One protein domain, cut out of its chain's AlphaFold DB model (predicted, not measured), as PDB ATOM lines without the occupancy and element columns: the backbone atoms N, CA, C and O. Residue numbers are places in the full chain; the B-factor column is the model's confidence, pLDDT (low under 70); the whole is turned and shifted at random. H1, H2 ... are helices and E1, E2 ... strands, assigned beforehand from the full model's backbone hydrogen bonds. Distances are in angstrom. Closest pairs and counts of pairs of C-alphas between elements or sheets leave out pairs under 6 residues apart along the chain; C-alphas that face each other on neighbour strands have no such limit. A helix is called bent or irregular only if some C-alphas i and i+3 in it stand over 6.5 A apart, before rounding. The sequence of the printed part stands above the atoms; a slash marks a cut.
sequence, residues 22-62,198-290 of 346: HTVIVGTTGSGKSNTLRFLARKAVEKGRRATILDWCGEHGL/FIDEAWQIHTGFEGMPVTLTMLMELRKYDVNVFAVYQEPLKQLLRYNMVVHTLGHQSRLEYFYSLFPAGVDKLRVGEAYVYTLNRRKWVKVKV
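This is residues 22 to 62 and 198 to 290 of the 346 residues of the protein "DUF87 domain-containing protein" of Thermoprotei archaeon (UniProt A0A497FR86). A twisted sheet of five strands runs through the middle, with the long helix H1 over one face, H2 and H3 beside the E3 edge, and the E5-E6 hairpin forming the other edge. Beyond E3 the short run of residues 198 to 199 links the sheet side by side to E2, while H4 lies off the sheet, followed by the long unnamed stretch of residues 261 to 273. The printed part has 134 residues with four named helices and six named strands, in the order E1 H1 E2 H2 H3 E3 E4 H4 E5 E6; the mixed sheet runs E3 E1 E4 E5 E6. The class is mixed, helices and strands, with 66 residues, under half, in named elements. The whole is compact and rounded, with a radius of gyration of the C-alphas of 14.3 A and spans of 37 by 35 by 32 A.

Begin at E1, residues 23 to 26, an inner strand. On one side of it find E3, residues 227 to 233, an edge strand and parallel at 9 degrees, with N 25 and O 231 at 2.9 A. On its other side is E4, residues 244 to 247, parallel at 18 degrees, with N 24 and O 244 at 2.9 A. Next comes E5, residues 274 to 279, antiparallel to E4 at 165 degrees, with N 247 and O 276 at 2.8 A. E6, residues 284 to 289, forms a hairpin with E5, antiparallel at 149 degrees, with N 277 and O 286 at 2.8 A. H1, residues 33 to 46, is on one face of this sheet at a height of 7.2 A, which gives two layers, a helix layer over a strand layer. It is over E4, only just, with 3 of its C-alphas falling there, and only just slantwise to the strands, at 32 degrees to E4 on the local plane. The closest C-alphas of H1 and E1 are those of Lys 33 and Ile 25, 6.4 A apart. E2, residues 51 to 55, pairs with no named strand, but its residues 53 to 54 pair in parallel with residues 198 to 199, which pair in parallel with residues 230 to 231 of E3. The closest C-alphas of E2 and H1 are those of Ala 51 and Ala 41, 5.9 A apart. H2, residues 202 to 205, only grazes the sheet; its Trp 203 and Tyr 233 of E3 have the closest C-alphas, 5.1 A apart. H3, residues 214 to 225, only grazes it too, with the C-alphas of Leu 222 and Asn 228 closest, at 7.0 A. H2 and H3 are close but not clearly touching. H4, residues 257 to 260, is not on the sheet. In H1 every O i to N i+4 pair is within hydrogen-bond range, in H3 5 of 8 are, and H2 and H4 are too short for such a pair.

Find C-alpha 23 at (150.072, 157.873, 176.315), where E1 begins. H1 starts at C-alpha 33, at (153.836, 161.653, 187.188), and is 19.9 A long; E2 is 12.3 A long. H3 covers 16.9 A and is only just irregular, with C-alphas 220 and 223 at 6.7 A. E3 is 19.1 A long, E5 16.2 A and E6 16.3 A, the last ending at C-alpha 289, at (142.480, 163.609, 190.453).

The C-alphas of Gly 48 and Glu 257 are the two farthest apart, 41.6 A. Residues 63 to 197 are not printed, and C-alphas 62 and 198 are 12.9 A apart across this cut. The link from H4 to E5 is long, residues 261 to 273. The mean pLDDT of the printed part is 88.7; residues 207 to 211 and 252 to 261 are under 70.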
ATOM      1  N   HIS A  22     149.040 155.010 172.539       96.25
ATOM      2  CA  HIS A  22     150.160 155.492 173.338       96.25
ATOM      3  C   HIS A  22     149.747 156.696 174.179       96.25
ATOM      4  O   HIS A  22     148.919 157.510 173.758       96.25
ATOM      5  N   THR A  23     150.345 156.806 175.359       97.44
ATOM      6  CA  THR A  23     150.072 157.873 176.315       97.44
ATOM      7  C   THR A  23     151.364 158.526 176.776       97.44
ATOM      8  O   THR A  23     152.330 157.863 177.149       97.44
ATOM      9  N   VAL A  24     151.359 159.850 176.791       96.62
ATOM     10  CA  VAL A  24     152.485 160.679 177.208       96.62
ATOM     11  C   VAL A  24     152.113 161.341 178.529       96.62
ATOM     12  O   VAL A  24     151.093 162.024 178.625       96.62
ATOM     13  N   ILE A  25     152.919 161.120 179.562       97.44
ATOM     14  CA  ILE A  25     152.703 161.667 180.904       97.44
ATOM     15  C   ILE A  25     153.708 162.798 181.114       97.44
ATOM     16  O   ILE A  25     154.909 162.552 181.109       97.44
ATOM     17  N   VAL A  26     153.234 164.029 181.301       94.31
ATOM     18  CA  VAL A  26     154.077 165.237 181.356       94.31
ATOM     19  C   VAL A  26     153.819 166.024 182.636       94.31
ATOM     20  O   VAL A  26     152.723 165.967 183.188       94.31
ATOM     21  N   GLY A  27     154.821 166.748 183.129       92.50
ATOM     22  CA  GLY A  27     154.742 167.542 184.355       92.50
ATOM     23  C   GLY A  27     156.114 167.775 184.971       92.50
ATOM     24  O   GLY A  27     157.050 167.034 184.693       92.50
ATOM     25  N   THR A  28     156.235 168.723 185.891       90.75
ATOM     26  CA  THR A  28     157.482 168.971 186.636       90.75
ATOM     27  C   THR A  28     157.800 167.859 187.641       90.75
ATOM     28  O   THR A  28     156.973 166.979 187.931       90.75
ATOM     29  N   THR A  29     159.012 167.859 188.193       91.38
ATOM     30  CA  THR A  29     159.395 166.989 189.315       91.38
ATOM     31  C   THR A  29     158.458 167.197 190.508       91.38
ATOM     32  O   THR A  29     158.080 168.319 190.826       91.38
ATOM     33  N   GLY A  30     158.034 166.104 191.149       91.56
ATOM     34  CA  GLY A  30     157.114 166.147 192.293       91.56
ATOM     35  C   GLY A  30     155.636 166.387 191.949       91.56
ATOM     36  O   GLY A  30     154.796 166.375 192.844       91.56
ATOM     37  N   SER A  31     155.273 166.548 190.672       93.69
ATOM     38  CA  SER A  31     153.890 166.861 190.271       93.69
ATOM     39  C   SER A  31     152.896 165.689 190.380       93.69
ATOM     40  O   SER A  31     151.693 165.914 190.497       93.69
ATOM     41  N   GLY A  32     153.383 164.441 190.413       95.12
ATOM     42  CA  GLY A  32     152.547 163.230 190.490       95.12
ATOM     43  C   GLY A  32     152.641 162.286 189.284       95.12
ATOM     44  O   GLY A  32     151.878 161.317 189.210       95.12
ATOM     45  N   LYS A  33     153.584 162.520 188.357       96.38
ATOM     46  CA  LYS A  33     153.836 161.653 187.188       96.38
ATOM     47  C   LYS A  33     154.087 160.195 187.569       96.38
ATOM     48  O   LYS A  33     153.371 159.320 187.093       96.38
ATOM     49  N   SER A  34     155.016 159.942 188.491       95.62
ATOM     50  CA  SER A  34     155.361 158.585 188.930       95.62
ATOM     51  C   SER A  34     154.159 157.868 189.554       95.62
ATOM     52  O   SER A  34     153.895 156.715 189.240       95.62
ATOM     53  N   ASN A  35     153.337 158.571 190.350       96.75
ATOM     54  CA  ASN A  35     152.076 158.020 190.867       96.75
ATOM     55  C   ASN A  35     151.092 157.657 189.743       96.75
ATOM     56  O   ASN A  35     150.408 156.643 189.822       96.75
ATOM     57  N   THR A  36     151.026 158.478 188.695       97.75
ATOM     58  CA  THR A  36     150.167 158.225 187.531       97.75
ATOM     59  C   THR A  36     150.617 157.001 186.759       97.75
ATOM     60  O   THR A  36     149.780 156.172 186.420       97.75
ATOM     61  N   LEU A  37     151.925 156.854 186.540       97.56
ATOM     62  CA  LEU A  37     152.494 155.673 185.903       97.56
ATOM     63  C   LEU A  37     152.124 154.405 186.689       97.56
ATOM     64  O   LEU A  37     151.554 153.483 186.113       97.56
ATOM     65  N   ARG A  38     152.324 154.394 188.016       96.94
ATOM     66  CA  ARG A  38     151.954 153.260 188.889       96.94
ATOM     67  C   ARG A  38     150.458 152.961 188.879       96.94
ATOM     68  O   ARG A  38     150.054 151.799 188.831       96.94
ATOM     69  N   PHE A  39     149.630 154.004 188.928       97.25
ATOM     70  CA  PHE A  39     148.179 153.867 188.867       97.25
ATOM     71  C   PHE A  39     147.736 153.220 187.549       97.25
ATOM     72  O   PHE A  39     146.920 152.301 187.562       97.25
ATOM     73  N   LEU A  40     148.295 153.661 186.420       97.69
ATOM     74  CA  LEU A  40     147.975 153.100 185.110       97.69
ATOM     75  C   LEU A  40     148.519 151.675 184.948       97.69
ATOM     76  O   LEU A  40     147.794 150.832 184.432       97.69
ATOM     77  N   ALA A  41     149.713 151.366 185.461       97.31
ATOM     78  CA  ALA A  41     150.239 149.998 185.481       97.31
ATOM     79  C   ALA A  41     149.316 149.045 186.253       97.31
ATOM     80  O   ALA A  41     148.942 147.992 185.743       97.31
ATOM     81  N   ARG A  42     148.837 149.457 187.435       96.31
ATOM     82  CA  ARG A  42     147.829 148.697 188.191       96.31
ATOM     83  C   ARG A  42     146.548 148.488 187.384       96.31
ATOM     84  O   ARG A  42     146.019 147.384 187.342       96.31
ATOM     85  N   LYS A  43     146.049 149.543 186.733       96.25
ATOM     86  CA  LYS A  43     144.823 149.469 185.923       96.25
ATOM     87  C   LYS A  43     144.976 148.599 184.679       96.25
ATOM     88  O   LYS A  43     143.971 148.060 184.228       96.25
ATOM     89  N   ALA A  44     146.185 148.460 184.137       95.94
ATOM     90  CA  ALA A  44     146.466 147.536 183.044       95.94
ATOM     91  C   ALA A  44     146.268 146.087 183.515       95.94
ATOM     92  O   ALA A  44     145.436 145.378 182.954       95.94
ATOM     93  N   VAL A  45     146.922 145.707 184.618       95.50
ATOM     94  CA  VAL A  45     146.819 144.355 185.193       95.50
ATOM     95  C   VAL A  45     145.388 144.029 185.627       95.50
ATOM     96  O   VAL A  45     144.864 142.976 185.283       95.50
ATOM     97  N   GLU A  46     144.692 144.958 186.294       94.25
ATOM     98  CA  GLU A  46     143.272 144.788 186.665       94.25
ATOM     99  C   GLU A  46     142.345 144.575 185.450       94.25
ATOM    100  O   GLU A  46     141.253 144.030 185.596       94.25
ATOM    101  N   LYS A  47     142.764 145.004 184.252       92.31
ATOM    102  CA  LYS A  47     142.050 144.799 182.982       92.31
ATOM    103  C   LYS A  47     142.516 143.550 182.223       92.31
ATOM    104  O   LYS A  47     142.098 143.364 181.084       92.31
ATOM    105  N   GLY A  48     143.361 142.714 182.826       92.88
ATOM    106  CA  GLY A  48     143.909 141.510 182.200       92.88
ATOM    107  C   GLY A  48     145.018 141.784 181.182       92.88
ATOM    108  O   GLY A  48     145.319 140.916 180.370       92.88
ATOM    109  N   ARG A  49     145.611 142.982 181.199       94.81
ATOM    110  CA  ARG A  49     146.738 143.345 180.333       94.81
ATOM    111  C   ARG A  49     148.058 143.118 181.046       94.81
ATOM    112  O   ARG A  49     148.186 143.490 182.210       94.81
ATOM    113  N   ARG A  50     149.054 142.621 180.314       95.56
ATOM    114  CA  ARG A  50     150.422 142.507 180.834       95.56
ATOM    115  C   ARG A  50     151.018 143.894 181.029       95.56
ATOM    116  O   ARG A  50     150.883 144.746 180.149       95.56
ATOM    117  N   ALA A  51     151.692 144.130 182.148       97.06
ATOM    118  CA  ALA A  51     152.328 145.411 182.441       97.06
ATOM    119  C   ALA A  51     153.829 145.264 182.704       97.06
ATOM    120  O   ALA A  51     154.242 144.529 183.591       97.06
ATOM    121  N   THR A  52     154.645 146.033 181.992       97.69
ATOM    122  CA  THR A  52     156.098 146.068 182.202       97.69
ATOM    123  C   THR A  52     156.530 147.492 182.470       97.69
ATOM    124  O   THR A  52     156.322 148.362 181.624       97.69
ATOM    125  N   ILE A  53     157.144 147.746 183.624       98.31
ATOM    126  CA  ILE A  53     157.720 149.054 183.950       98.31
ATOM    127  C   ILE A  53     159.229 149.026 183.708       98.31
ATOM    128  O   ILE A  53     159.927 148.188 184.267       98.31
ATOM    129  N   LEU A  54     159.744 149.962 182.913       98.19
ATOM    130  CA  LEU A  54     161.169 150.280 182.838       98.19
ATOM    131  C   LEU A  54     161.451 151.353 183.897       98.19
ATOM    132  O   LEU A  54     161.135 152.528 183.695       98.19
ATOM    133  N   ASP A  55     161.963 150.931 185.052       97.31
ATOM    134  CA  ASP A  55     162.090 151.758 186.253       97.31
ATOM    135  C   ASP A  55     163.474 152.409 186.335       97.31
ATOM    136  O   ASP A  55     164.487 151.761 186.602       97.31
ATOM    137  N   TRP A  56     163.508 153.721 186.105       96.00
ATOM    138  CA  TRP A  56     164.735 154.512 186.079       96.00
ATOM    139  C   TRP A  56     165.365 154.733 187.465       96.00
ATOM    140  O   TRP A  56     166.595 154.818 187.584       96.00
ATOM    141  N   CYS A  57     164.533 154.858 188.505       92.38
ATOM    142  CA  CYS A  57     164.943 155.270 189.853       92.38
ATOM    143  C   CYS A  57     164.791 154.175 190.919       92.38
ATOM    144  O   CYS A  57     165.289 154.361 192.027       92.38
ATOM    145  N   GLY A  58     164.144 153.048 190.613       93.00
ATOM    146  CA  GLY A  58     163.869 151.976 191.577       93.00
ATOM    147  C   GLY A  58     162.682 152.293 192.498       93.00
ATOM    148  O   GLY A  58     162.607 151.792 193.625       93.00
ATOM    149  N   GLU A  59     161.780 153.179 192.060       90.94
ATOM    150  CA  GLU A  59     160.639 153.662 192.847       90.94
ATOM    151  C   GLU A  59     159.300 153.042 192.422       90.94
ATOM    152  O   GLU A  59     158.247 153.446 192.919       90.94
ATOM    153  N   HIS A  60     159.281 152.127 191.457       93.56
ATOM    154  CA  HIS A  60     158.055 151.523 190.929       93.56
ATOM    155  C   HIS A  60     157.871 150.077 191.379       93.56
ATOM    156  O   HIS A  60     157.185 149.311 190.708       93.56
ATOM    157  N   GLY A  61     158.404 149.716 192.550       90.31
ATOM    158  CA  GLY A  61     158.075 148.457 193.205       90.31
ATOM    159  C   GLY A  61     156.578 148.391 193.508       90.31
ATOM    160  O   GLY A  61     156.034 149.194 194.271       90.31
ATOM    161  N   LEU A  62     155.894 147.446 192.870       90.62
ATOM    162  CA  LEU A  62     154.472 147.182 193.042       90.62
ATOM    163  C   LEU A  62     154.325 145.689 193.309       90.62
ATOM    164  O   LEU A  62     154.767 144.893 192.494       90.62
ATOM    165  N   PHE A 198     155.477 150.693 180.354       98.31
ATOM    166  CA  PHE A 198     155.559 151.943 181.092       98.31
ATOM    167  C   PHE A 198     157.021 152.356 181.210       98.31
ATOM    168  O   PHE A 198     157.820 151.651 181.811       98.31
ATOM    169  N   ILE A 199     157.382 153.494 180.632       98.00
ATOM    170  CA  ILE A 199     158.758 153.981 180.593       98.00
ATOM    171  C   ILE A 199     158.869 155.174 181.531       98.00
ATOM    172  O   ILE A 199     158.366 156.263 181.220       98.00
ATOM    173  N   ASP A 200     159.518 154.969 182.676       96.62
ATOM    174  CA  ASP A 200     159.846 156.078 183.561       96.62
ATOM    175  C   ASP A 200     160.998 156.904 182.983       96.62
ATOM    176  O   ASP A 200     161.888 156.374 182.321       96.62
ATOM    177  N   GLU A 201     160.962 158.217 183.214       94.19
ATOM    178  CA  GLU A 201     161.999 159.157 182.768       94.19
ATOM    179  C   GLU A 201     162.394 158.989 181.276       94.19
ATOM    180  O   GLU A 201     163.548 159.162 180.886       94.19
ATOM    181  N   ALA A 202     161.420 158.704 180.400       94.31
ATOM    182  CA  ALA A 202     161.621 158.482 178.962       94.31
ATOM    183  C   ALA A 202     162.299 159.659 178.239       94.31
ATOM    184  O   ALA A 202     162.884 159.490 177.169       94.31
ATOM    185  N   TRP A 203     162.238 160.864 178.808       89.94
ATOM    186  CA  TRP A 203     162.957 162.028 178.295       89.94
ATOM    187  C   TRP A 203     164.484 161.837 178.292       89.94
ATOM    188  O   TRP A 203     165.148 162.409 177.432       89.94
ATOM    189  N   GLN A 204     165.043 160.981 179.157       89.56
ATOM    190  CA  GLN A 204     166.491 160.739 179.275       89.56
ATOM    191  C   GLN A 204     167.148 160.243 177.977       89.56
ATOM    192  O   GLN A 204     168.353 160.430 177.796       89.56
ATOM    193  N   ILE A 205     166.369 159.618 177.088       88.38
ATOM    194  CA  ILE A 205     166.822 159.096 175.788       88.38
ATOM    195  C   ILE A 205     166.265 159.882 174.589       88.38
ATOM    196  O   ILE A 205     166.578 159.556 173.451       88.38
ATOM    197  N   HIS A 206     165.463 160.929 174.824       85.94
ATOM    198  CA  HIS A 206     164.776 161.686 173.767       85.94
ATOM    199  C   HIS A 206     165.037 163.206 173.793       85.94
ATOM    200  O   HIS A 206     164.511 163.927 172.947       85.94
ATOM    201  N   THR A 207     165.821 163.721 174.746       68.12
ATOM    202  CA  THR A 207     166.203 165.145 174.808       68.12
ATOM    203  C   THR A 207     167.521 165.438 174.092       68.12
ATOM    204  O   THR A 207     168.466 164.664 174.216       68.12
ATOM    205  N   GLY A 208     167.617 166.609 173.448       60.97
ATOM    206  CA  GLY A 208     168.877 167.153 172.914       60.97
ATOM    207  C   GLY A 208     169.180 166.833 171.447       60.97
ATOM    208  O   GLY A 208     170.315 167.016 171.019       60.97
ATOM    209  N   PHE A 209     168.193 166.361 170.678       58.28
ATOM    210  CA  PHE A 209     168.373 165.990 169.274       58.28
ATOM    211  C   PHE A 209     167.657 166.972 168.332       58.28
ATOM    212  O   PHE A 209     166.487 167.287 168.537       58.28
ATOM    213  N   GLU A 210     168.354 167.440 167.290       61.56
ATOM    214  CA  GLU A 210     167.782 168.296 166.232       61.56
ATOM    215  C   GLU A 210     166.866 167.515 165.263       61.56
ATOM    216  O   GLU A 210     166.132 168.116 164.481       61.56
ATOM    217  N   GLY A 211     166.862 166.177 165.334       68.19
ATOM    218  CA  GLY A 211     165.993 165.295 164.549       68.19
ATOM    219  C   GLY A 211     165.022 164.467 165.399       68.19
ATOM    220  O   GLY A 211     164.747 164.773 166.558       68.19
ATOM    221  N   MET A 212     164.508 163.377 164.827       76.56
ATOM    222  CA  MET A 212     163.713 162.380 165.551       76.56
ATOM    223  C   MET A 212     164.600 161.190 165.957       76.56
ATOM    224  O   MET A 212     165.099 160.522 165.055       76.56
ATOM    225  N   PRO A 213     164.807 160.914 167.261       84.50
ATOM    226  CA  PRO A 213     165.600 159.760 167.688       84.50
ATOM    227  C   PRO A 213     164.971 158.444 167.205       84.50
ATOM    228  O   PRO A 213     163.747 158.298 167.251       84.50
ATOM    229  N   VAL A 214     165.774 157.462 166.800       88.12
ATOM    230  CA  VAL A 214     165.352 156.104 166.426       88.12
ATOM    231  C   VAL A 214     164.587 155.456 167.561       88.12
ATOM    232  O   VAL A 214     163.579 154.807 167.320       88.12
ATOM    233  N   THR A 215     165.008 155.695 168.801       90.38
ATOM    234  CA  THR A 215     164.300 155.231 169.998       90.38
ATOM    235  C   THR A 215     162.875 155.787 170.052       90.38
ATOM    236  O   THR A 215     161.926 155.044 170.291       90.38
ATOM    237  N   LEU A 216     162.684 157.062 169.704       90.88
ATOM    238  CA  LEU A 216     161.354 157.660 169.610       90.88
ATOM    239  C   LEU A 216     160.548 157.054 168.452       90.88
ATOM    240  O   LEU A 216     159.354 156.809 168.604       90.88
ATOM    241  N   THR A 217     161.188 156.788 167.313       91.19
ATOM    242  CA  THR A 217     160.557 156.118 166.165       91.19
ATOM    243  C   THR A 217     160.086 154.715 166.536       91.19
ATOM    244  O   THR A 217     158.908 154.417 166.361       91.19
ATOM    245  N   MET A 218     160.954 153.896 167.138       94.19
ATOM    246  CA  MET A 218     160.627 152.560 167.643       94.19
ATOM    247  C   MET A 218     159.421 152.615 168.581       94.19
ATOM    248  O   MET A 218     158.454 151.886 168.380       94.19
ATOM    249  N   LEU A 219     159.439 153.534 169.555       93.25
ATOM    250  CA  LEU A 219     158.342 153.732 170.500       93.25
ATOM    251  C   LEU A 219     157.015 153.998 169.786       93.25
ATOM    252  O   LEU A 219     156.009 153.381 170.115       93.25
ATOM    253  N   MET A 220     157.013 154.902 168.805       91.69
ATOM    254  CA  MET A 220     155.808 155.266 168.061       91.69
ATOM    255  C   MET A 220     155.268 154.137 167.177       91.69
ATOM    256  O   MET A 220     154.075 154.100 166.879       91.69
ATOM    257  N   GLU A 221     156.134 153.235 166.730       94.25
ATOM    258  CA  GLU A 221     155.753 152.109 165.885       94.25
ATOM    259  C   GLU A 221     155.221 150.910 166.662       94.25
ATOM    260  O   GLU A 221     154.504 150.097 166.080       94.25
ATOM    261  N   LEU A 222     155.491 150.820 167.968       95.00
ATOM    262  CA  LEU A 222     155.036 149.721 168.824       95.00
ATOM    263  C   LEU A 222     153.514 149.507 168.785       95.00
ATOM    264  O   LEU A 222     153.053 148.378 168.954       95.00
ATOM    265  N   ARG A 223     152.720 150.541 168.463       91.00
ATOM    266  CA  ARG A 223     151.268 150.387 168.269       91.00
ATOM    267  C   ARG A 223     150.908 149.409 167.151       91.00
ATOM    268  O   ARG A 223     149.880 148.749 167.261       91.00
ATOM    269  N   LYS A 224     151.725 149.310 166.093       92.56
ATOM    270  CA  LYS A 224     151.514 148.384 164.963       92.56
ATOM    271  C   LYS A 224     151.553 146.917 165.409       92.56
ATOM    272  O   LYS A 224     150.968 146.071 164.745       92.56
ATOM    273  N   TYR A 225     152.208 146.649 166.537       93.50
ATOM    274  CA  TYR A 225     152.423 145.319 167.107       93.50
ATOM    275  C   TYR A 225     151.613 145.096 168.395       93.50
ATOM    276  O   TYR A 225     151.962 144.250 169.211       93.50
ATOM    277  N   ASP A 226     150.551 145.885 168.602       91.19
ATOM    278  CA  ASP A 226     149.672 145.819 169.779       91.19
ATOM    279  C   ASP A 226     150.402 145.973 171.130       91.19
ATOM    280  O   ASP A 226     150.044 145.383 172.149       91.19
ATOM    281  N   VAL A 227     151.449 146.803 171.145       95.75
ATOM    282  CA  VAL A 227     152.148 147.201 172.369       95.75
ATOM    283  C   VAL A 227     151.761 148.634 172.723       95.75
ATOM    284  O   VAL A 227     151.966 149.574 171.955       95.75
ATOM    285  N   ASN A 228     151.208 148.831 173.916       95.75
ATOM    286  CA  ASN A 228     150.759 150.124 174.411       95.75
ATOM    287  C   ASN A 228     151.816 150.792 175.289       95.75
ATOM    288  O   ASN A 228     152.055 150.377 176.418       95.75
ATOM    289  N   VAL A 229     152.408 151.877 174.796       97.38
ATOM    290  CA  VAL A 229     153.415 152.629 175.550       97.38
ATOM    291  C   VAL A 229     152.814 153.756 176.392       97.38
ATOM    292  O   VAL A 229     152.012 154.555 175.905       97.38
ATOM    293  N   PHE A 230     153.280 153.860 177.633       98.12
ATOM    294  CA  PHE A 230     153.063 154.969 178.555       98.12
ATOM    295  C   PHE A 230     154.420 155.560 178.936       98.12
ATOM    296  O   PHE A 230     155.185 154.918 179.647       98.12
ATOM    297  N   ALA A 231     154.743 156.764 178.474       97.44
ATOM    298  CA  ALA A 231     156.086 157.326 178.624       97.44
ATOM    299  C   ALA A 231     156.076 158.650 179.397       97.44
ATOM    300  O   ALA A 231     155.253 159.531 179.130       97.44
ATOM    301  N   VAL A 232     156.988 158.783 180.365       96.94
ATOM    302  CA  VAL A 232     157.073 159.937 181.272       96.94
ATOM    303  C   VAL A 232     158.094 160.962 180.783       96.94
ATOM    304  O   VAL A 232     159.263 160.651 180.568       96.94
ATOM    305  N   TYR A 233     157.662 162.216 180.683       93.38
ATOM    306  CA  TYR A 233     158.486 163.356 180.297       93.38
ATOM    307  C   TYR A 233     158.346 164.495 181.307       93.38
ATOM    308  O   TYR A 233     157.324 164.638 181.981       93.38
ATOM    309  N   GLN A 234     159.384 165.320 181.418       88.75
ATOM    310  CA  GLN A 234     159.321 166.554 182.208       88.75
ATOM    311  C   GLN A 234     158.645 167.678 181.409       88.75
ATOM    312  O   GLN A 234     157.826 168.420 181.944       88.75
ATOM    313  N   GLU A 235     158.905 167.719 180.101       83.94
ATOM    314  CA  GLU A 235     158.338 168.685 179.160       83.94
ATOM    315  C   GLU A 235     157.746 167.977 177.931       83.94
ATOM    316  O   GLU A 235     158.214 166.894 177.562       83.94
ATOM    317  N   PRO A 236     156.713 168.540 177.280       82.62
ATOM    318  CA  PRO A 236     156.092 167.887 176.139       82.62
ATOM    319  C   PRO A 236     156.928 168.072 174.869       82.62
ATOM    320  O   PRO A 236     157.201 169.194 174.446       82.62
ATOM    321  N   LEU A 237     157.259 166.964 174.202       83.06
ATOM    322  CA  LEU A 237     157.877 166.988 172.875       83.06
ATOM    323  C   LEU A 237     156.810 167.197 171.793       83.06
ATOM    324  O   LEU A 237     155.778 166.523 171.791       83.06
ATOM    325  N   LYS A 238     157.076 168.076 170.821       83.62
ATOM    326  CA  LYS A 238     156.127 168.414 169.742       83.62
ATOM    327  C   LYS A 238     155.632 167.179 168.981       83.62
ATOM    328  O   LYS A 238     154.450 167.063 168.676       83.62
ATOM    329  N   GLN A 239     156.526 166.230 168.710       85.00
ATOM    330  CA  GLN A 239     156.247 164.991 167.980       85.00
ATOM    331  C   GLN A 239     155.270 164.070 168.727       85.00
ATOM    332  O   GLN A 239     154.630 163.227 168.094       85.00
ATOM    333  N   LEU A 240     155.159 164.234 170.048       88.25
ATOM    334  CA  LEU A 240     154.353 163.413 170.944       88.25
ATOM    335  C   LEU A 240     152.957 163.987 171.220       88.25
ATOM    336  O   LEU A 240     152.096 163.265 171.718       88.25
ATOM    337  N   LEU A 241     152.687 165.237 170.826       87.62
ATOM    338  CA  LEU A 241     151.381 165.894 170.999       87.62
ATOM    339  C   LEU A 241     150.234 165.205 170.237       87.62
ATOM    340  O   LEU A 241     149.065 165.485 170.482       87.62
ATOM    341  N   ARG A 242     150.560 164.299 169.308       88.31
ATOM    342  CA  ARG A 242     149.591 163.505 168.540       88.31
ATOM    343  C   ARG A 242     148.987 162.328 169.318       88.31
ATOM    344  O   ARG A 242     148.127 161.647 168.772       88.31
ATOM    345  N   TYR A 243     149.479 162.036 170.523       93.69
ATOM    346  CA  TYR A 243     149.073 160.883 171.333       93.69
ATOM    347  C   TYR A 243     148.124 161.278 172.466       93.69
ATOM    348  O   TYR A 243     147.825 162.455 172.671       93.69
ATOM    349  N   ASN A 244     147.643 160.288 173.222       96.12
ATOM    350  CA  ASN A 244     146.956 160.579 174.473       96.12
ATOM    351  C   ASN A 244     147.921 161.294 175.429       96.12
ATOM    352  O   ASN A 244     149.119 161.000 175.446       96.12
ATOM    353  N   MET A 245     147.407 162.206 176.250       95.69
ATOM    354  CA  MET A 245     148.233 162.968 177.183       95.69
ATOM    355  C   MET A 245     147.645 162.963 178.586       95.69
ATOM    356  O   MET A 245     146.442 163.137 178.771       95.69
ATOM    357  N   VAL A 246     148.520 162.829 179.577       96.94
ATOM    358  CA  VAL A 246     148.226 163.125 180.978       96.94
ATOM    359  C   VAL A 246     149.191 164.208 181.432       96.94
ATOM    360  O   VAL A 246     150.386 163.969 181.575       96.94
ATOM    361  N   VAL A 247     148.677 165.414 181.632       94.56
ATOM    362  CA  VAL A 247     149.468 166.613 181.906       94.56
ATOM    363  C   VAL A 247     149.238 167.038 183.349       94.56
ATOM    364  O   VAL A 247     148.154 167.492 183.710       94.56
ATOM    365  N   HIS A 248     150.258 166.858 184.181       95.12
ATOM    366  CA  HIS A 248     150.345 167.442 185.518       95.12
ATOM    367  C   HIS A 248     150.811 168.900 185.426       95.12
ATOM    368  O   HIS A 248     151.005 169.429 184.331       95.12
ATOM    369  N   THR A 249     151.005 169.568 186.567       90.88
ATOM    370  CA  THR A 249     151.535 170.939 186.553       90.88
ATOM    371  C   THR A 249     152.868 171.015 185.805       90.88
ATOM    372  O   THR A 249     153.782 170.223 186.042       90.88
ATOM    373  N   LEU A 250     152.960 171.978 184.889       84.81
ATOM    374  CA  LEU A 250     154.178 172.307 184.142       84.81
ATOM    375  C   LEU A 250     155.001 173.406 184.854       84.81
ATOM    376  O   LEU A 250     156.108 173.738 184.440       84.81
ATOM    377  N   GLY A 251     154.505 173.911 185.992       79.12
ATOM    378  CA  GLY A 251     155.149 174.969 186.764       79.12
ATOM    379  C   GLY A 251     155.115 176.336 186.071       79.12
ATOM    380  O   GLY A 251     154.435 176.547 185.071       79.12
ATOM    381  N   HIS A 252     155.846 177.300 186.637       66.00
ATOM    382  CA  HIS A 252     155.928 178.657 186.082       66.00
ATOM    383  C   HIS A 252     157.013 178.821 185.008       66.00
ATOM    384  O   HIS A 252     156.945 179.779 184.244       66.00
ATOM    385  N   GLN A 253     158.000 177.921 184.932       57.25
ATOM    386  CA  GLN A 253     159.097 178.017 183.957       57.25
ATOM    387  C   GLN A 253     158.719 177.511 182.559       57.25
ATOM    388  O   GLN A 253     159.306 177.957 181.581       57.25
ATOM    389  N   SER A 254     157.659 176.711 182.422       55.75
ATOM    390  CA  SER A 254     157.084 176.312 181.129       55.75
ATOM    391  C   SER A 254     156.310 177.443 180.426       55.75
ATOM    392  O   SER A 254     155.456 177.189 179.579       55.75
ATOM    393  N   ARG A 255     156.591 178.706 180.781       54.03
ATOM    394  CA  ARG A 255     155.968 179.934 180.263       54.03
ATOM    395  C   ARG A 255     156.395 180.303 178.838       54.03
ATOM    396  O   ARG A 255     156.272 181.456 178.441       54.03
ATOM    397  N   LEU A 256     156.868 179.340 178.053       56.62
ATOM    398  CA  LEU A 256     157.053 179.552 176.625       56.62
ATOM    399  C   LEU A 256     155.660 179.662 175.989       56.62
ATOM    400  O   LEU A 256     154.838 178.755 176.124       56.62
ATOM    401  N   GLU A 257     155.392 180.792 175.328       51.38
ATOM    402  CA  GLU A 257     154.088 181.203 174.770       51.38
ATOM    403  C   GLU A 257     153.378 180.113 173.945       51.38
ATOM    404  O   GLU A 257     152.152 180.082 173.871       51.38
ATOM    405  N   TYR A 258     154.133 179.166 173.381       54.06
ATOM    406  CA  TYR A 258     153.621 178.063 172.569       54.06
ATOM    407  C   TYR A 258     152.845 176.990 173.358       54.06
ATOM    408  O   TYR A 258     151.981 176.323 172.795       54.06
ATOM    409  N   PHE A 259     153.113 176.801 174.656       58.66
ATOM    410  CA  PHE A 259     152.470 175.732 175.432       58.66
ATOM    411  C   PHE A 259     151.070 176.101 175.936       58.66
ATOM    412  O   PHE A 259     150.213 175.225 176.054       58.66
ATOM    413  N   TYR A 260     150.794 177.383 176.184       56.09
ATOM    414  CA  TYR A 260     149.490 177.804 176.709       56.09
ATOM    415  C   TYR A 260     148.351 177.717 175.689       56.09
ATOM    416  O   TYR A 260     147.201 177.600 176.099       56.09
ATOM    417  N   SER A 261     148.637 177.735 174.384       65.81
ATOM    418  CA  SER A 261     147.604 177.529 173.359       65.81
ATOM    419  C   SER A 261     147.211 176.055 173.197       65.81
ATOM    420  O   SER A 261     146.106 175.759 172.748       65.81
ATOM    421  N   LEU A 262     148.096 175.126 173.578       76.75
ATOM    422  CA  LEU A 262     147.893 173.683 173.422       76.75
ATOM    423  C   LEU A 262     147.218 173.032 174.639       76.75
ATOM    424  O   LEU A 262     146.525 172.022 174.494       76.75
ATOM    425  N   PHE A 263     147.420 173.594 175.833       85.00
ATOM    426  CA  PHE A 263     146.918 173.039 177.089       85.00
ATOM    427  C   PHE A 263     145.764 173.863 177.679       85.00
ATOM    428  O   PHE A 263     145.654 175.059 177.418       85.00
ATOM    429  N   PRO A 264     144.896 173.255 178.510       86.12
ATOM    430  CA  PRO A 264     143.822 173.982 179.175       86.12
ATOM    431  C   PRO A 264     144.326 175.135 180.044       86.12
ATOM    432  O   PRO A 264     145.346 175.022 180.731       86.12
ATOM    433  N   ALA A 265     143.531 176.206 180.106       81.44
ATOM    434  CA  ALA A 265     143.750 177.285 181.059       81.44
ATOM    435  C   ALA A 265     143.831 176.725 182.496       81.44
ATOM    436  O   ALA A 265     142.977 175.947 182.937       81.44
ATOM    437  N   GLY A 266     144.875 177.107 183.236       83.44
ATOM    438  CA  GLY A 266     145.099 176.667 184.616       83.44
ATOM    439  C   GLY A 266     145.896 175.370 184.782       83.44
ATOM    440  O   GLY A 266     145.899 174.823 185.884       83.44
ATOM    441  N   VAL A 267     146.563 174.861 183.737       85.62
ATOM    442  CA  VAL A 267     147.519 173.738 183.857       85.62
ATOM    443  C   VAL A 267     148.642 174.032 184.864       85.62
ATOM    444  O   VAL A 267     149.064 173.152 185.607       85.62
ATOM    445  N   ASP A 268     149.059 175.293 184.968       84.56
ATOM    446  CA  ASP A 268     150.034 175.809 185.932       84.56
ATOM    447  C   ASP A 268     149.525 175.762 187.384       84.56
ATOM    448  O   ASP A 268     150.317 175.682 188.323       84.56
ATOM    449  N   LYS A 269     148.200 175.750 187.575       87.00
ATOM    450  CA  LYS A 269     147.526 175.772 188.885       87.00
ATOM    451  C   LYS A 269     147.147 174.384 189.405       87.00
ATOM    452  O   LYS A 269     146.482 174.280 190.438       87.00
ATOM    453  N   LEU A 270     147.507 173.317 188.689       91.62
ATOM    454  CA  LEU A 270     147.231 171.947 189.123       91.62
ATOM    455  C   LEU A 270     147.973 171.631 190.427       91.62
ATOM    456  O   LEU A 270     149.172 171.878 190.555       91.62
ATOM    457  N   ARG A 271     147.255 171.053 191.395       94.19
ATOM    458  CA  ARG A 271     147.861 170.534 192.632       94.19
ATOM    459  C   ARG A 271     148.536 169.189 192.366       94.19
ATOM    460  O   ARG A 271     148.190 168.498 191.414       94.19
ATOM    461  N   VAL A 272     149.428 168.759 193.260       94.56
ATOM    462  CA  VAL A 272     150.075 167.436 193.168       94.56
ATOM    463  C   VAL A 272     149.029 166.322 193.029       94.56
ATOM    464  O   VAL A 272     148.078 166.230 193.815       94.56
ATOM    465  N   GLY A 273     149.187 165.480 192.006       92.44
ATOM    466  CA  GLY A 273     148.266 164.394 191.662       92.44
ATOM    467  C   GLY A 273     146.966 164.829 190.969       92.44
ATOM    468  O   GLY A 273     146.121 163.978 190.697       92.44
ATOM    469  N   GLU A 274     146.766 166.122 190.705       96.06
ATOM    470  CA  GLU A 274     145.780 166.585 189.724       96.06
ATOM    471  C   GLU A 274     146.417 166.627 188.336       96.06
ATOM    472  O   GLU A 274     147.560 167.050 188.181       96.06
ATOM    473  N   ALA A 275     145.655 166.230 187.321       96.31
ATOM    474  CA  ALA A 275     146.111 166.253 185.941       96.31
ATOM    475  C   ALA A 275     144.984 166.660 184.995       96.31
ATOM    476  O   ALA A 275     143.802 166.465 185.283       96.31
ATOM    477  N   TYR A 276     145.358 167.179 183.835       95.25
ATOM    478  CA  TYR A 276     144.497 167.222 182.668       95.25
ATOM    479  C   TYR A 276     144.759 165.994 181.799       95.25
ATOM    480  O   TYR A 276     145.902 165.693 181.466       95.25
ATOM    481  N   VAL A 277     143.699 165.288 181.423       95.88
ATOM    482  CA  VAL A 277     143.765 164.125 180.535       95.88
ATOM    483  C   VAL A 277     143.161 164.490 179.188       95.88
ATOM    484  O   VAL A 277     142.034 164.982 179.131       95.88
ATOM    485  N   TYR A 278     143.905 164.225 178.119       94.62
ATOM    486  CA  TYR A 278     143.447 164.292 176.739       94.62
ATOM    487  C   TYR A 278     143.501 162.901 176.122       94.62
ATOM    488  O   TYR A 278     144.530 162.228 176.155       94.62
ATOM    489  N   THR A 279     142.390 162.485 175.532       94.00
ATOM    490  CA  THR A 279     142.276 161.201 174.835       94.00
ATOM    491  C   THR A 279     141.881 161.456 173.392       94.00
ATOM    492  O   THR A 279     140.932 162.212 173.153       94.00
ATOM    493  N   LEU A 280     142.532 160.786 172.445       90.12
ATOM    494  CA  LEU A 280     142.289 160.972 171.012       90.12
ATOM    495  C   LEU A 280     140.848 160.668 170.598       90.12
ATOM    496  O   LEU A 280     140.308 161.348 169.729       90.12
ATOM    497  N   ASN A 281     140.205 159.711 171.265       87.81
ATOM    498  CA  ASN A 281     138.821 159.336 170.980       87.81
ATOM    499  C   ASN A 281     137.827 160.444 171.328       87.81
ATOM    500  O   ASN A 281     136.873 160.678 170.597       87.81
ATOM    501  N   ARG A 282     138.049 161.140 172.450       88.56
ATOM    502  CA  ARG A 282     137.143 162.203 172.916       88.56
ATOM    503  C   ARG A 282     137.511 163.584 172.404       88.56
ATOM    504  O   ARG A 282     136.659 164.465 172.424       88.56
ATOM    505  N   ARG A 283     138.780 163.791 172.037       89.50
ATOM    506  CA  ARG A 283     139.338 165.086 171.609       89.50
ATOM    507  C   ARG A 283     139.017 166.231 172.574       89.50
ATOM    508  O   ARG A 283     138.771 167.361 172.165       89.50
ATOM    509  N   LYS A 284     138.990 165.929 173.873       89.38
ATOM    510  CA  LYS A 284     138.637 166.883 174.925       89.38
ATOM    511  C   LYS A 284     139.519 166.680 176.144       89.38
ATOM    512  O   LYS A 284     139.785 165.547 176.541       89.38
ATOM    513  N   TRP A 285     139.909 167.794 176.747       92.44
ATOM    514  CA  TRP A 285     140.593 167.824 178.028       92.44
ATOM    515  C   TRP A 285     139.618 167.632 179.190       92.44
ATOM    516  O   TRP A 285     138.569 168.277 179.256       92.44
ATOM    517  N   VAL A 286     139.987 166.771 180.133       93.06
ATOM    518  CA  VAL A 286     139.243 166.533 181.374       93.06
ATOM    519  C   VAL A 286     140.190 166.687 182.554       93.06
ATOM    520  O   VAL A 286     141.243 166.057 182.586       93.06
ATOM    521  N   LYS A 287     139.823 167.519 183.535       94.62
ATOM    522  CA  LYS A 287     140.560 167.600 184.800       94.62
ATOM    523  C   LYS A 287     140.231 166.377 185.654       94.62
ATOM    524  O   LYS A 287     139.058 166.082 185.874       94.62
ATOM    525  N   VAL A 288     141.252 165.696 186.163       95.00
ATOM    526  CA  VAL A 288     141.119 164.511 187.015       95.00
ATOM    527  C   VAL A 288     141.988 164.636 188.263       95.00
ATOM    528  O   VAL A 288     143.004 165.333 188.270       95.00
ATOM    529  N   LYS A 289     141.608 163.911 189.317       95.38
ATOM    530  CA  LYS A 289     142.480 163.609 190.453       95.38
ATOM    531  C   LYS A 289     142.913 162.154 190.331       95.38
ATOM    532  O   LYS A 289     142.070 161.261 190.369       95.38
ATOM    533  N   VAL A 290     144.210 161.918 190.165       95.50
ATOM    534  CA  VAL A 290     144.752 160.565 190.026       95.50
ATOM    535  C   VAL A 290     144.771 159.893 191.404       95.50
ATOM    536  O   VAL A 290     145.352 160.460 192.336       95.50
TER     537      VAL A 290